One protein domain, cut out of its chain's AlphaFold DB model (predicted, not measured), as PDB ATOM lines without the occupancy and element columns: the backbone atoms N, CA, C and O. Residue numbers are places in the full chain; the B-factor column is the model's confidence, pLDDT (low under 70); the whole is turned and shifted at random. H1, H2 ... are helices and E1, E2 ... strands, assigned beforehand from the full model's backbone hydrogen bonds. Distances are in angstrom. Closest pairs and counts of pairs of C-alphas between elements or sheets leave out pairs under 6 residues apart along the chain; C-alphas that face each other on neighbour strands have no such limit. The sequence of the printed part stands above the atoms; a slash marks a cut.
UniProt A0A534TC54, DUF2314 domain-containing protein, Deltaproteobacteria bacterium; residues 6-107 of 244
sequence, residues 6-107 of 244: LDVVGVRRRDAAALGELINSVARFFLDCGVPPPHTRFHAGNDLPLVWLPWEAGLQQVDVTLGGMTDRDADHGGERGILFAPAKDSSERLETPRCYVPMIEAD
ATOM      1  N   LEU A   6     163.069 137.813 195.374       86.06
ATOM      2  CA  LEU A   6     163.256 136.500 195.981       86.06
ATOM      3  C   LEU A   6     163.840 136.603 197.381       86.06
ATOM      4  O   LEU A   6     164.894 137.205 197.583       86.06
ATOM      5  N   ASP A   7     163.200 135.904 198.308       84.88
ATOM      6  CA  ASP A   7     163.622 135.802 199.694       84.88
ATOM      7  C   ASP A   7     164.011 134.368 200.062       84.88
ATOM      8  O   ASP A   7     163.440 133.384 199.583       84.88
ATOM      9  N   VAL A   8     164.956 134.246 200.994       86.25
ATOM     10  CA  VAL A   8     165.228 132.996 201.706       86.25
ATOM     11  C   VAL A   8     164.975 133.228 203.188       86.25
ATOM     12  O   VAL A   8     165.568 134.103 203.817       86.25
ATOM     13  N   VAL A   9     164.089 132.420 203.757       82.88
ATOM     14  CA  VAL A   9     163.602 132.555 205.135       82.88
ATOM     15  C   VAL A   9     164.271 131.551 206.074       82.88
ATOM     16  O   VAL A   9     164.720 130.492 205.646       82.88
ATOM     17  N   GLY A  10     164.355 131.857 207.374       76.12
ATOM     18  CA  GLY A  10     164.947 130.939 208.365       76.12
ATOM     19  C   GLY A  10     166.480 130.817 208.289       76.12
ATOM     20  O   GLY A  10     167.056 129.801 208.692       76.12
ATOM     21  N   VAL A  11     167.152 131.845 207.761       77.50
ATOM     22  CA  VAL A  11     168.608 131.878 207.555       77.50
ATOM     23  C   VAL A  11     169.357 132.202 208.847       77.50
ATOM     24  O   VAL A  11     169.044 133.157 209.555       77.50
ATOM     25  N   ARG A  12     170.411 131.432 209.147       81.69
ATOM     26  CA  ARG A  12     171.371 131.790 210.202       81.69
ATOM     27  C   ARG A  12     172.370 132.800 209.651       81.69
ATOM     28  O   ARG A  12     172.851 132.624 208.541       81.69
ATOM     29  N   ARG A  13     172.784 133.784 210.457       80.69
ATOM     30  CA  ARG A  13     173.727 134.843 210.034       80.69
ATOM     31  C   ARG A  13     175.004 134.321 209.358       80.69
ATOM     32  O   ARG A  13     175.488 134.949 208.428       80.69
ATOM     33  N   ARG A  14     175.538 133.181 209.810       85.19
ATOM     34  CA  ARG A  14     176.737 132.558 209.222       85.19
ATOM     35  C   ARG A  14     176.502 131.988 207.812       85.19
ATOM     36  O   ARG A  14     177.433 131.941 207.031       85.19
ATOM     37  N   ASP A  15     175.266 131.593 207.502       85.06
ATOM     38  CA  ASP A  15     174.873 130.955 206.240       85.06
ATOM     39  C   ASP A  15     174.501 132.019 205.167       85.06
ATOM     40  O   ASP A  15     174.263 131.687 204.008       85.06
ATOM     41  N   ALA A  16     174.421 133.305 205.545       84.06
ATOM     42  CA  ALA A  16     173.864 134.374 204.711       84.06
ATOM     43  C   ALA A  16     174.677 134.670 203.441       84.06
ATOM     44  O   ALA A  16     174.087 134.972 202.409       84.06
ATOM     45  N   ALA A  17     176.009 134.575 203.500       84.81
ATOM     46  CA  ALA A  17     176.863 134.814 202.334       84.81
ATOM     47  C   ALA A  17     176.620 133.758 201.242       84.81
ATOM     48  O   ALA A  17     176.270 134.112 200.119       84.81
ATOM     49  N   ALA A  18     176.694 132.475 201.608       85.00
ATOM     50  CA  ALA A  18     176.443 131.356 200.702       85.00
ATOM     51  C   ALA A  18     175.031 131.412 200.091       85.00
ATOM     52  O   ALA A  18     174.850 131.258 198.887       85.00
ATOM     53  N   LEU A  19     174.007 131.693 200.901       87.88
ATOM     54  CA  LEU A  19     172.637 131.810 200.390       87.88
ATOM     55  C   LEU A  19     172.422 133.067 199.536       87.88
ATOM     56  O   LEU A  19     171.588 133.045 198.636       87.88
ATOM     57  N   GLY A  20     173.186 134.138 199.763       86.75
ATOM     58  CA  GLY A  20     173.208 135.302 198.879       86.75
ATOM     59  C   GLY A  20     173.759 134.969 197.489       86.75
ATOM     60  O   GLY A  20     173.215 135.431 196.488       86.75
ATOM     61  N   GLU A  21     174.790 134.126 197.401       84.19
ATOM     62  CA  GLU A  21     175.289 133.610 196.117       84.19
ATOM     63  C   GLU A  21     174.233 132.770 195.394       84.19
ATOM     64  O   GLU A  21     174.008 132.967 194.199       84.19
ATOM     65  N   LEU A  22     173.518 131.910 196.127       86.50
ATOM     66  CA  LEU A  22     172.399 131.138 195.582       86.50
ATOM     67  C   LEU A  22     171.308 132.050 195.000       86.50
ATOM     68  O   LEU A  22     170.892 131.843 193.861       86.50
ATOM     69  N   ILE A  23     170.874 133.077 195.740       88.38
ATOM     70  CA  ILE A  23     169.872 134.046 195.262       88.38
ATOM     71  C   ILE A  23     170.366 134.751 193.996       88.38
ATOM     72  O   ILE A  23     169.614 134.864 193.033       88.38
ATOM     73  N   ASN A  24     171.630 135.183 193.958       84.44
ATOM     74  CA  ASN A  24     172.203 135.821 192.772       84.44
ATOM     75  C   ASN A  24     172.201 134.885 191.554       84.44
ATOM     76  O   ASN A  24     171.897 135.324 190.443       84.44
ATOM     77  N   SER A  25     172.509 133.603 191.749       82.62
ATOM     78  CA  SER A  25     172.441 132.590 190.691       82.62
ATOM     79  C   SER A  25     171.009 132.372 190.195       82.62
ATOM     80  O   SER A  25     170.780 132.369 188.986       82.62
ATOM     81  N   VAL A  26     170.023 132.301 191.095       86.69
ATOM     82  CA  VAL A  26     168.600 132.223 190.718       86.69
ATOM     83  C   VAL A  26     168.133 133.482 189.990       86.69
ATOM     84  O   VAL A  26     167.442 133.382 188.983       86.69
ATOM     85  N   ALA A  27     168.530 134.668 190.451       85.19
ATOM     86  CA  ALA A  27     168.153 135.928 189.819       85.19
ATOM     87  C   ALA A  27     168.672 136.008 188.377       85.19
ATOM     88  O   ALA A  27     167.932 136.383 187.471       85.19
ATOM     89  N   ARG A  28     169.924 135.594 188.141       79.31
ATOM     90  CA  ARG A  28     170.479 135.480 186.783       79.31
ATOM     91  C   ARG A  28     169.716 134.460 185.939       79.31
ATOM     92  O   ARG A  28     169.428 134.748 184.784       79.31
ATOM     93  N   PHE A  29     169.351 133.315 186.516       82.50
ATOM     94  CA  PHE A  29     168.515 132.322 185.843       82.50
ATOM     95  C   PHE A  29     167.149 132.916 185.447       82.50
ATOM     96  O   PHE A  29     166.749 132.791 184.298       82.50
ATOM     97  N   PHE A  30     166.464 133.648 186.328       86.06
ATOM     98  CA  PHE A  30     165.178 134.284 186.001       86.06
ATOM     99  C   PHE A  30     165.284 135.382 184.942       86.06
ATOM    100  O   PHE A  30     164.361 135.544 184.143       86.06
ATOM    101  N   LEU A  31     166.387 136.132 184.923       81.19
ATOM    102  CA  LEU A  31     166.630 137.156 183.907       81.19
ATOM    103  C   LEU A  31     166.800 136.547 182.512       81.19
ATOM    104  O   LEU A  31     166.262 137.079 181.543       81.19
ATOM    105  N   ASP A  32     167.521 135.433 182.420       75.25
ATOM    106  CA  ASP A  32     167.837 134.789 181.148       75.25
ATOM    107  C   ASP A  32     166.707 133.888 180.642       75.25
ATOM    108  O   ASP A  32     166.464 133.786 179.439       75.25
ATOM    109  N   CYS A  33     166.027 133.211 181.564       76.31
ATOM    110  CA  CYS A  33     165.166 132.067 181.269       76.31
ATOM    111  C   CYS A  33     163.689 132.372 181.525       76.31
ATOM    112  O   CYS A  33     162.821 131.557 181.221       76.31
ATOM    113  N   GLY A  34     163.408 133.560 182.062       81.81
ATOM    114  CA  GLY A  34     162.112 133.907 182.615       81.81
ATOM    115  C   GLY A  34     161.913 133.302 184.004       81.81
ATOM    116  O   GLY A  34     162.607 132.379 184.432       81.81
ATOM    117  N   VAL A  35     160.936 133.845 184.725       86.00
ATOM    118  CA  VAL A  35     160.501 133.297 186.011       86.00
ATOM    119  C   VAL A  35     159.645 132.054 185.722       86.00
ATOM    120  O   VAL A  35     158.617 132.193 185.053       86.00
ATOM    121  N   PRO A  36     160.024 130.847 186.187       85.31
ATOM    122  CA  PRO A  36     159.182 129.661 186.067       85.31
ATOM    123  C   PRO A  36     157.844 129.876 186.779       85.31
ATOM    124  O   PRO A  36     157.783 130.688 187.704       85.31
ATOM    125  N   PRO A  37     156.781 129.132 186.446       86.44
ATOM    126  CA  PRO A  37     155.547 129.204 187.215       86.44
ATOM    127  C   PRO A  37     155.779 128.903 188.713       86.44
ATOM    128  O   PRO A  37     156.663 128.109 189.052       86.44
ATOM    129  N   PRO A  38     154.990 129.507 189.619       86.06
ATOM    130  CA  PRO A  38     154.947 129.130 191.030       86.06
ATOM    131  C   PRO A  38     154.859 127.615 191.247       86.06
ATOM    132  O   PRO A  38     154.160 126.935 190.500       86.06
ATOM    133  N   HIS A  39     155.471 127.097 192.319       86.19
ATOM    134  CA  HIS A  39     155.434 125.671 192.709       86.19
ATOM    135  C   HIS A  39     156.142 124.700 191.754       86.19
ATOM    136  O   HIS A  39     156.153 123.490 191.989       86.19
ATOM    137  N   THR A  40     156.777 125.221 190.713       85.81
ATOM    138  CA  THR A  40     157.474 124.426 189.717       85.81
ATOM    139  C   THR A  40     158.952 124.285 190.066       85.81
ATOM    140  O   THR A  40     159.595 125.234 190.523       85.81
ATOM    141  N   ARG A  41     159.502 123.080 189.868       84.81
ATOM    142  CA  ARG A  41     160.925 122.806 190.105       84.81
ATOM    143  C   ARG A  41     161.772 123.372 188.982       84.81
ATOM    144  O   ARG A  41     161.445 123.165 187.825       84.81
ATOM    145  N   PHE A  42     162.886 123.998 189.322       84.56
ATOM    146  CA  PHE A  42     163.883 124.475 188.369       84.56
ATOM    147  C   PHE A  42     165.293 124.279 188.932       84.56
ATOM    148  O   PHE A  42     165.457 124.013 190.122       84.56
ATOM    149  N   HIS A  43     166.315 124.418 188.086       81.12
ATOM    150  CA  HIS A  43     167.715 124.264 188.489       81.12
ATOM    151  C   HIS A  43     168.509 125.531 188.158       81.12
ATOM    152  O   HIS A  43     168.731 125.842 186.989       81.12
ATOM    153  N   ALA A  44     168.965 126.255 189.184       72.75
ATOM    154  CA  ALA A  44     169.736 127.495 189.034       72.75
ATOM    155  C   ALA A  44     171.233 127.298 189.336       72.75
ATOM    156  O   ALA A  44     171.830 128.038 190.118       72.75
ATOM    157  N   GLY A  45     171.835 126.287 188.700       68.19
ATOM    158  CA  GLY A  45     173.260 125.946 188.813       68.19
ATOM    159  C   GLY A  45     173.523 124.614 189.529       68.19
ATOM    160  O   GLY A  45     172.776 124.219 190.423       68.19
ATOM    161  N   ASN A  46     174.591 123.921 189.107       64.56
ATOM    162  CA  ASN A  46     175.066 122.631 189.643       64.56
ATOM    163  C   ASN A  46     173.963 121.564 189.855       64.56
ATOM    164  O   ASN A  46     174.035 120.787 190.803       64.56
ATOM    165  N   ASP A  47     172.934 121.546 188.996       67.00
ATOM    166  CA  ASP A  47     171.754 120.666 189.086       67.00
ATOM    167  C   ASP A  47     171.030 120.680 190.440       67.00
ATOM    168  O   ASP A  47     170.293 119.754 190.778       67.00
ATOM    169  N   LEU A  48     171.149 121.763 191.209       77.25
ATOM    170  CA  LEU A  48     170.470 121.874 192.495       77.25
ATOM    171  C   LEU A  48     168.991 122.212 192.284       77.25
ATOM    172  O   LEU A  48     168.685 123.291 191.768       77.25
ATOM    173  N   PRO A  49     168.071 121.299 192.643       85.81
ATOM    174  CA  PRO A  49     166.654 121.531 192.439       85.81
ATOM    175  C   PRO A  49     166.155 122.596 193.412       85.81
ATOM    176  O   PRO A  49     166.386 122.530 194.616       85.81
ATOM    177  N   LEU A  50     165.422 123.565 192.894       89.88
ATOM    178  CA  LEU A  50     164.815 124.641 193.659       89.88
ATOM    179  C   LEU A  50     163.349 124.779 193.277       89.88
ATOM    180  O   LEU A  50     162.936 124.409 192.179       89.88
ATOM    181  N   VAL A  51     162.563 125.327 194.193       90.88
ATOM    182  CA  VAL A  51     161.169 125.711 193.965       90.88
ATOM    183  C   VAL A  51     160.982 127.094 194.552       90.88
ATOM    184  O   VAL A  51     161.470 127.371 195.647       90.88
ATOM    185  N   TRP A  52     160.261 127.962 193.853       92.06
ATOM    186  CA  TRP A  52     159.816 129.221 194.434       92.06
ATOM    187  C   TRP A  52     158.304 129.183 194.656       92.06
ATOM    188  O   TRP A  52     157.549 128.605 193.867       92.06
ATOM    189  N   LEU A  53     157.873 129.761 195.772       90.19
ATOM    190  CA  LEU A  53     156.467 129.893 196.131       90.19
ATOM    191  C   LEU A  53     156.132 131.372 196.295       90.19
ATOM    192  O   LEU A  53     156.957 132.100 196.845       90.19
ATOM    193  N   PRO A  54     154.930 131.819 195.899       88.81
ATOM    194  CA  PRO A  54     154.437 133.144 196.239       88.81
ATOM    195  C   PRO A  54     154.500 133.346 197.750       88.81
ATOM    196  O   PRO A  54     154.299 132.395 198.512       88.81
ATOM    197  N   TRP A  55     154.786 134.571 198.178       83.56
ATOM    198  CA  TRP A  55     155.038 134.917 199.577       83.56
ATOM    199  C   TRP A  55     154.036 134.294 200.567       83.56
ATOM    200  O   TRP A  55     154.439 133.636 201.526       83.56
ATOM    201  N   GLU A  56     152.734 134.424 200.308       81.06
ATOM    202  CA  GLU A  56     151.667 133.911 201.174       81.06
ATOM    203  C   GLU A  56     151.695 132.381 201.295       81.06
ATOM    204  O   GLU A  56     151.482 131.839 202.380       81.06
ATOM    205  N   ALA A  57     151.975 131.680 200.195       84.81
ATOM    206  CA  ALA A  57     152.065 130.224 200.169       84.81
ATOM    207  C   ALA A  57     153.366 129.726 200.815       84.81
ATOM    208  O   ALA A  57     153.366 128.716 201.517       84.81
ATOM    209  N   GLY A  58     154.473 130.446 200.614       83.50
ATOM    210  CA  GLY A  58     155.762 130.120 201.214       83.50
ATOM    211  C   GLY A  58     155.759 130.275 202.736       83.50
ATOM    212  O   GLY A  58     156.318 129.429 203.427       83.50
ATOM    213  N   LEU A  59     155.068 131.283 203.280       80.62
ATOM    214  CA  LEU A  59     154.936 131.457 204.732       80.62
ATOM    215  C   LEU A  59     154.234 130.277 205.417       80.62
ATOM    216  O   LEU A  59     154.550 129.966 206.558       80.62
ATOM    217  N   GLN A  60     153.333 129.573 204.727       81.19
ATOM    218  CA  GLN A  60     152.690 128.367 205.270       81.19
ATOM    219  C   GLN A  60     153.652 127.173 205.381       81.19
ATOM    220  O   GLN A  60     153.361 126.222 206.101       81.19
ATOM    221  N   GLN A  61     154.788 127.209 204.677       77.69
ATOM    222  CA  GLN A  61     155.800 126.147 204.695       77.69
ATOM    223  C   GLN A  61     156.834 126.325 205.813       77.69
ATOM    224  O   GLN A  61     157.669 125.444 206.019       77.69
ATOM    225  N   VAL A  62     156.823 127.458 206.520       72.25
ATOM    226  CA  VAL A  62     157.861 127.793 207.496       72.25
ATOM    227  C   VAL A  62     157.269 128.274 208.812       72.25
ATOM    228  O   VAL A  62     156.441 129.174 208.858       72.25
ATOM    229  N   ASP A  63     157.748 127.701 209.911       64.75
ATOM    230  CA  ASP A  63     157.343 128.096 211.261       64.75
ATOM    231  C   ASP A  63     158.224 129.260 211.755       64.75
ATOM    232  O   ASP A  63     159.052 129.122 212.658       64.75
ATOM    233  N   VAL A  64     158.145 130.401 211.062       58.16
ATOM    234  CA  VAL A  64     158.889 131.624 211.404       58.16
ATOM    235  C   VAL A  64     157.960 132.825 211.476       58.16
ATOM    236  O   VAL A  64     157.198 133.116 210.558       58.16
ATOM    237  N   THR A  65     158.067 133.581 212.567       50.88
ATOM    238  CA  THR A  65     157.424 134.890 212.706       50.88
ATOM    239  C   THR A  65     158.295 135.925 211.995       50.88
ATOM    240  O   THR A  65     159.234 136.465 212.576       50.88
ATOM    241  N   LEU A  66     158.050 136.141 210.704       54.59
ATOM    242  CA  LEU A  66     158.709 137.193 209.929       54.59
ATOM    243  C   LEU A  66     157.816 138.432 209.842       54.59
ATOM    244  O   LEU A  66     156.593 138.332 209.942       54.59
ATOM    245  N   GLY A  67     158.463 139.589 209.683       49.12
ATOM    246  CA  GLY A  67     157.824 140.889 209.501       49.12
ATOM    247  C   GLY A  67     156.666 140.836 208.506       49.12
ATOM    248  O   GLY A  67     156.775 140.245 207.428       49.12
ATOM    249  N   GLY A  68     155.524 141.385 208.917       48.47
ATOM    250  CA  GLY A  68     154.275 141.329 208.160       48.47
ATOM    251  C   GLY A  68     154.213 142.377 207.049       48.47
ATOM    252  O   GLY A  68     155.135 143.160 206.845       48.47
ATOM    253  N   MET A  69     153.067 142.458 206.365       46.28
ATOM    254  CA  MET A  69     152.789 143.508 205.367       46.28
ATOM    255  C   MET A  69     153.034 144.940 205.880       46.28
ATOM    256  O   MET A  69     153.221 145.846 205.078       46.28
ATOM    257  N   THR A  70     153.038 145.143 207.199       49.06
ATOM    258  CA  THR A  70     153.304 146.416 207.878       49.06
ATOM    259  C   THR A  70     154.742 146.921 207.772       49.06
ATOM    260  O   THR A  70     154.948 148.112 207.977       49.06
ATOM    261  N   ASP A  71     155.713 146.071 207.424       53.12
ATOM    262  CA  ASP A  71     157.109 146.486 207.212       53.12
ATOM    263  C   ASP A  71     157.377 146.931 205.757       53.12
ATOM    264  O   ASP A  71     158.524 147.155 205.372       53.12
ATOM    265  N   ARG A  72     156.327 147.039 204.924       56.78
ATOM    266  CA  ARG A  72     156.423 147.374 203.495       56.78
ATOM    267  C   ARG A  72     156.254 148.879 203.270       56.78
ATOM    268  O   ARG A  72     155.228 149.449 203.642       56.78
ATOM    269  N   ASP A  73     157.230 149.508 202.620       54.47
ATOM    270  CA  ASP A  73     157.076 150.845 202.040       54.47
ATOM    271  C   ASP A  73     156.528 150.755 200.595       54.47
ATOM    272  O   ASP A  73     156.363 149.668 200.032       54.47
ATOM    273  N   ALA A  74     156.181 151.903 200.005       50.50
ATOM    274  CA  ALA A  74     155.515 151.982 198.702       50.50
ATOM    275  C   ALA A  74     156.353 151.441 197.524       50.50
ATOM    276  O   ALA A  74     155.783 151.167 196.466       50.50
ATOM    277  N   ASP A  75     157.664 151.257 197.707       52.34
ATOM    278  CA  ASP A  75     158.588 150.817 196.659       52.34
ATOM    279  C   ASP A  75     158.754 149.282 196.612       52.34
ATOM    280  O   ASP A  75     159.173 148.746 195.588       52.34
ATOM    281  N   HIS A  76     158.332 148.550 197.655       53.88
ATOM    282  CA  HIS A  76     158.438 147.079 197.763       53.88
ATOM    283  C   HIS A  76     157.101 146.341 197.514       53.88
ATOM    284  O   HIS A  76     156.790 145.328 198.148       53.88
ATOM    285  N   GLY A  77     156.268 146.873 196.611       50.75
ATOM    286  CA  GLY A  77     154.931 146.350 196.285       50.75
ATOM    287  C   GLY A  77     154.865 145.308 195.155       50.75
ATOM    288  O   GLY A  77     153.763 144.958 194.736       50.75
ATOM    289  N   GLY A  78     156.007 144.861 194.619       59.34
ATOM    290  CA  GLY A  78     156.081 143.898 193.510       59.34
ATOM    291  C   GLY A  78     155.744 142.452 193.903       59.34
ATOM    292  O   GLY A  78     155.592 142.131 195.081       59.34
ATOM    293  N   GLU A  79     155.634 141.559 192.911       70.69
ATOM    294  CA  GLU A  79     155.517 140.117 193.169       70.69
ATOM    295  C   GLU A  79     156.755 139.629 193.950       70.69
ATOM    296  O   GLU A  79     157.892 139.919 193.565       70.69
ATOM    297  N   ARG A  80     156.529 138.901 195.055       78.88
ATOM    298  CA  ARG A  80     157.575 138.321 195.915       78.88
ATOM    299  C   ARG A  80     157.430 136.811 195.997       78.88
ATOM    300  O   ARG A  80     156.321 136.291 196.152       78.88
ATOM    301  N   GLY A  81     158.561 136.122 195.965       87.31
ATOM    302  CA  GLY A  81     158.648 134.679 196.118       87.31
ATOM    303  C   GLY A  81     159.608 134.277 197.230       87.31
ATOM    304  O   GLY A  81     160.623 134.927 197.458       87.31
ATOM    305  N   ILE A  82     159.310 133.174 197.909       89.38
ATOM    306  CA  ILE A  82     160.234 132.521 198.838       89.38
ATOM    307  C   ILE A  82     160.836 131.306 198.137       89.38
ATOM    308  O   ILE A  82     160.114 130.492 197.555       89.38
ATOM    309  N   LEU A  83     162.160 131.187 198.201       91.06
ATOM    310  CA  LEU A  83     162.912 130.088 197.612       91.06
ATOM    311  C   LEU A  83     163.050 128.914 198.591       91.06
ATOM    312  O   LEU A  83     163.438 129.085 199.750       91.06
ATOM    313  N   PHE A  84     162.807 127.712 198.080       91.50
ATOM    314  CA  PHE A  84     162.894 126.446 198.796       91.50
ATOM    315  C   PHE A  84     163.737 125.425 198.035       91.50
ATOM    316  O   PHE A  84     163.867 125.480 196.812       91.50
ATOM    317  N   ALA A  85     164.273 124.466 198.782       89.38
ATOM    318  CA  ALA A  85     164.864 123.241 198.268       89.38
ATOM    319  C   ALA A  85     163.927 122.059 198.575       89.38
ATOM    320  O   ALA A  85     163.293 122.049 199.633       89.38
ATOM    321  N   PRO A  86     163.818 121.050 197.699       87.25
ATOM    322  CA  PRO A  86     163.178 119.796 198.064       87.25
ATOM    323  C   PRO A  86     164.028 119.055 199.103       87.25
ATOM    324  O   PRO A  86     165.258 119.010 199.007       87.25
ATOM    325  N   ALA A  87     163.370 118.445 200.083       83.94
ATOM    326  CA  ALA A  87     164.034 117.670 201.116       83.94
ATOM    327  C   ALA A  87     164.705 116.423 200.521       83.94
ATOM    328  O   ALA A  87     164.202 115.792 199.587       83.94
ATOM    329  N   LYS A  88     165.843 116.021 201.098       75.50
ATOM    330  CA  LYS A  88     166.626 114.870 200.606       75.50
ATOM    331  C   LYS A  88     165.855 113.545 200.602       75.50
ATOM    332  O   LYS A  88     166.170 112.662 199.814       75.50
ATOM    333  N   ASP A  89     164.903 113.389 201.512       77.25
ATOM    334  CA  ASP A  89     164.100 112.181 201.725       77.25
ATOM    335  C   ASP A  89     162.725 112.230 201.041       77.25
ATOM    336  O   ASP A  89     162.071 111.196 200.923       77.25
ATOM    337  N   SER A  90     162.275 113.401 200.580       77.56
ATOM    338  CA  SER A  90     161.032 113.544 199.827       77.56
ATOM    339  C   SER A  90     161.063 114.777 198.937       77.56
ATOM    340  O   SER A  90     161.191 115.903 199.408       77.56
ATOM    341  N   SER A  91     160.831 114.559 197.643       70.25
ATOM    342  CA  SER A  91     160.777 115.642 196.662       70.25
ATOM    343  C   SER A  91     159.557 116.568 196.828       70.25
ATOM    344  O   SER A  91     159.564 117.685 196.313       70.25
ATOM    345  N   GLU A  92     158.509 116.117 197.523       77.56
ATOM    346  CA  GLU A  92     157.286 116.896 197.781       77.56
ATOM    347  C   GLU A  92     157.406 117.777 199.026       77.56
ATOM    348  O   GLU A  92     156.712 118.786 199.145       77.56
ATOM    349  N   ARG A  93     158.294 117.415 199.959       83.81
ATOM    350  CA  ARG A  93     158.528 118.202 201.166       83.81
ATOM    351  C   ARG A  93     159.543 119.295 200.865       83.81
ATOM    352  O   ARG A  93     160.645 119.004 200.413       83.81
ATOM    353  N   LEU A  94     159.176 120.538 201.144       87.56
ATOM    354  CA  LEU A  94     160.029 121.699 200.918       87.56
ATOM    355  C   LEU A  94     160.731 122.112 202.211       87.56
ATOM    356  O   LEU A  94     160.147 122.074 203.292       87.56
ATOM    357  N   GLU A  95     161.989 122.511 202.095       88.06
ATOM    358  CA  GLU A  95     162.811 123.009 203.192       88.06
ATOM    359  C   GLU A  95     163.558 124.279 202.779       88.06
ATOM    360  O   GLU A  95     163.732 124.577 201.593       88.06
ATOM    361  N   THR A  96     164.023 125.055 203.760       87.19
ATOM    362  CA  THR A  96     164.918 126.178 203.469       87.19
ATOM    363  C   THR A  96     166.165 125.655 202.730       87.19
ATOM    364  O   THR A  96     166.756 124.683 203.207       87.19
ATOM    365  N   PRO A  97     166.677 126.335 201.682       87.88
ATOM    366  CA  PRO A  97     167.865 125.924 200.909       87.88
ATOM    367  C   PRO A  97     169.198 125.832 201.682       87.88
ATOM    368  O   PRO A  97     170.269 125.692 201.094       87.88
ATOM    369  N   ARG A  98     169.173 125.894 203.019       87.12
ATOM    370  CA  ARG A  98     170.340 125.763 203.905       87.12
ATOM    371  C   ARG A  98     171.062 124.427 203.745       87.12
ATOM    372  O   ARG A  98     172.244 124.345 204.066       87.12
ATOM    373  N   CYS A  99     170.381 123.398 203.248       85.12
ATOM    374  CA  CYS A  99     170.991 122.112 202.928       85.12
ATOM    375  C   CYS A  99     172.094 122.213 201.856       85.12
ATOM    376  O   CYS A  99     172.969 121.344 201.826       85.12
ATOM    377  N   TYR A 100     172.109 123.283 201.048       85.94
ATOM    378  CA  TYR A 100     173.125 123.537 200.023       85.94
ATOM    379  C   TYR A 100     174.332 124.342 200.509       85.94
ATOM    380  O   TYR A 100     175.330 124.388 199.803       85.94
ATOM    381  N   VAL A 101     174.312 124.918 201.719       87.12
ATOM    382  CA  VAL A 101     175.426 125.749 202.228       87.12
ATOM    383  C   VAL A 101     176.778 125.021 202.191       87.12
ATOM    384  O   VAL A 101     177.709 125.587 201.630       87.12
ATOM    385  N   PRO A 102     176.915 123.764 202.666       84.12
ATOM    386  CA  PRO A 102     178.197 123.062 202.579       84.12
ATOM    387  C   PRO A 102     178.658 122.814 201.138       84.12
ATOM    388  O   PRO A 102     179.855 122.713 200.895       84.12
ATOM    389  N   MET A 103     177.718 122.687 200.193       77.38
ATOM    390  CA  MET A 103     178.040 122.524 198.774       77.38
ATOM    391  C   MET A 103     178.534 123.847 198.193       77.38
ATOM    392  O   MET A 103     179.580 123.847 197.567       77.38
ATOM    393  N   ILE A 104     177.849 124.958 198.486       80.88
ATOM    394  CA  ILE A 104     178.232 126.313 198.056       80.88
ATOM    395  C   ILE A 104     179.612 126.697 198.594       80.88
ATOM    396  O   ILE A 104     180.444 127.215 197.862       80.88
ATOM    397  N   GLU A 105     179.869 126.436 199.877       80.44
ATOM    398  CA  GLU A 105     181.150 126.770 200.508       80.44
ATOM    399  C   GLU A 105     182.313 125.923 199.966       80.44
ATOM    400  O   GLU A 105     183.453 126.387 199.949       80.44
ATOM    401  N   ALA A 106     182.043 124.685 199.538       74.94
ATOM    402  CA  ALA A 106     183.043 123.809 198.933       74.94
ATOM    403  C   ALA A 106     183.275 124.118 197.444       74.94
ATOM    404  O   ALA A 106     184.414 124.052 196.980       74.94
ATOM    405  N   ASP A 107     182.205 124.432 196.712       64.81
ATOM    406  CA  ASP A 107     182.194 124.766 195.290       64.81
ATOM    407  C   ASP A 107     181.042 125.754 195.004       64.81
ATOM    408  O   ASP A 107     179.868 125.355 195.024       64.81
TER     409      ASP A 107
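What this domain is: This is residues 6 to 107 of the 244 residues of the protein "DUF2314 domain-containing protein" of Deltaproteobacteria bacterium (UniProt A0A534TC54). What does the model look like? A strongly twisted sheet of four strands is grazed by the long helix H1, while H3 stands up from the sheet and meets H1 about perpendicular. Little H2 packs on the sheet, and after it a long loop sticks out with residues 70 to 76. What is it built of? The printed part has 102 residues, with H1 E1 E2 H2 E3 E4 H3 along it, sheet order E1 E2 E3 E4, antiparallel, and mixed class. It is compact, radius of gyration of the C-alphas 13.5 A, spanning 38 by 29 by 27 A.

How they stand to each other: How do the strands pair? H1, residues 13 to 33, only grazes the sheet; then E1, residues 41 to 43, and E2, residues 49 to 54, form an antiparallel hairpin, with N 42 and O 50 within hydrogen-bond range at 2.9 A. E3, residues 80 to 87, is antiparallel to E2, N 51 to O 84 2.9 A, and forms a hairpin with E4, residues 90 to 95, N 85 to O 95 2.9 A. How do the other helices sit? H2, residues 55 to 59, is on the sheet at a height of 6.1 A. H3, residues 97 to 106, touches residues 15 to 22 of H1 alone, about perpendicular at 83 degrees; the closest C-alphas, Ala 18 and Val 101, are 5.9 A apart. O i to N i+4 pairs are within range throughout H2, 15 of 17 in H1 and 3 of 6 in H3.

Where its parts are: Which elements are long? H1 measures 30.1 A, E3 22.3 A. Where are the anchors? C-alpha 13 is at (173.727, 134.843, 210.034), C-alpha 106 at (183.043, 123.809, 198.933).

The domain as a whole: Is it continuous? The printed part has no cut; H2 to E3 is a long link of 20 residues. Where is confidence low? Residues 45 to 47, 63 to 78 and 107 are under 70.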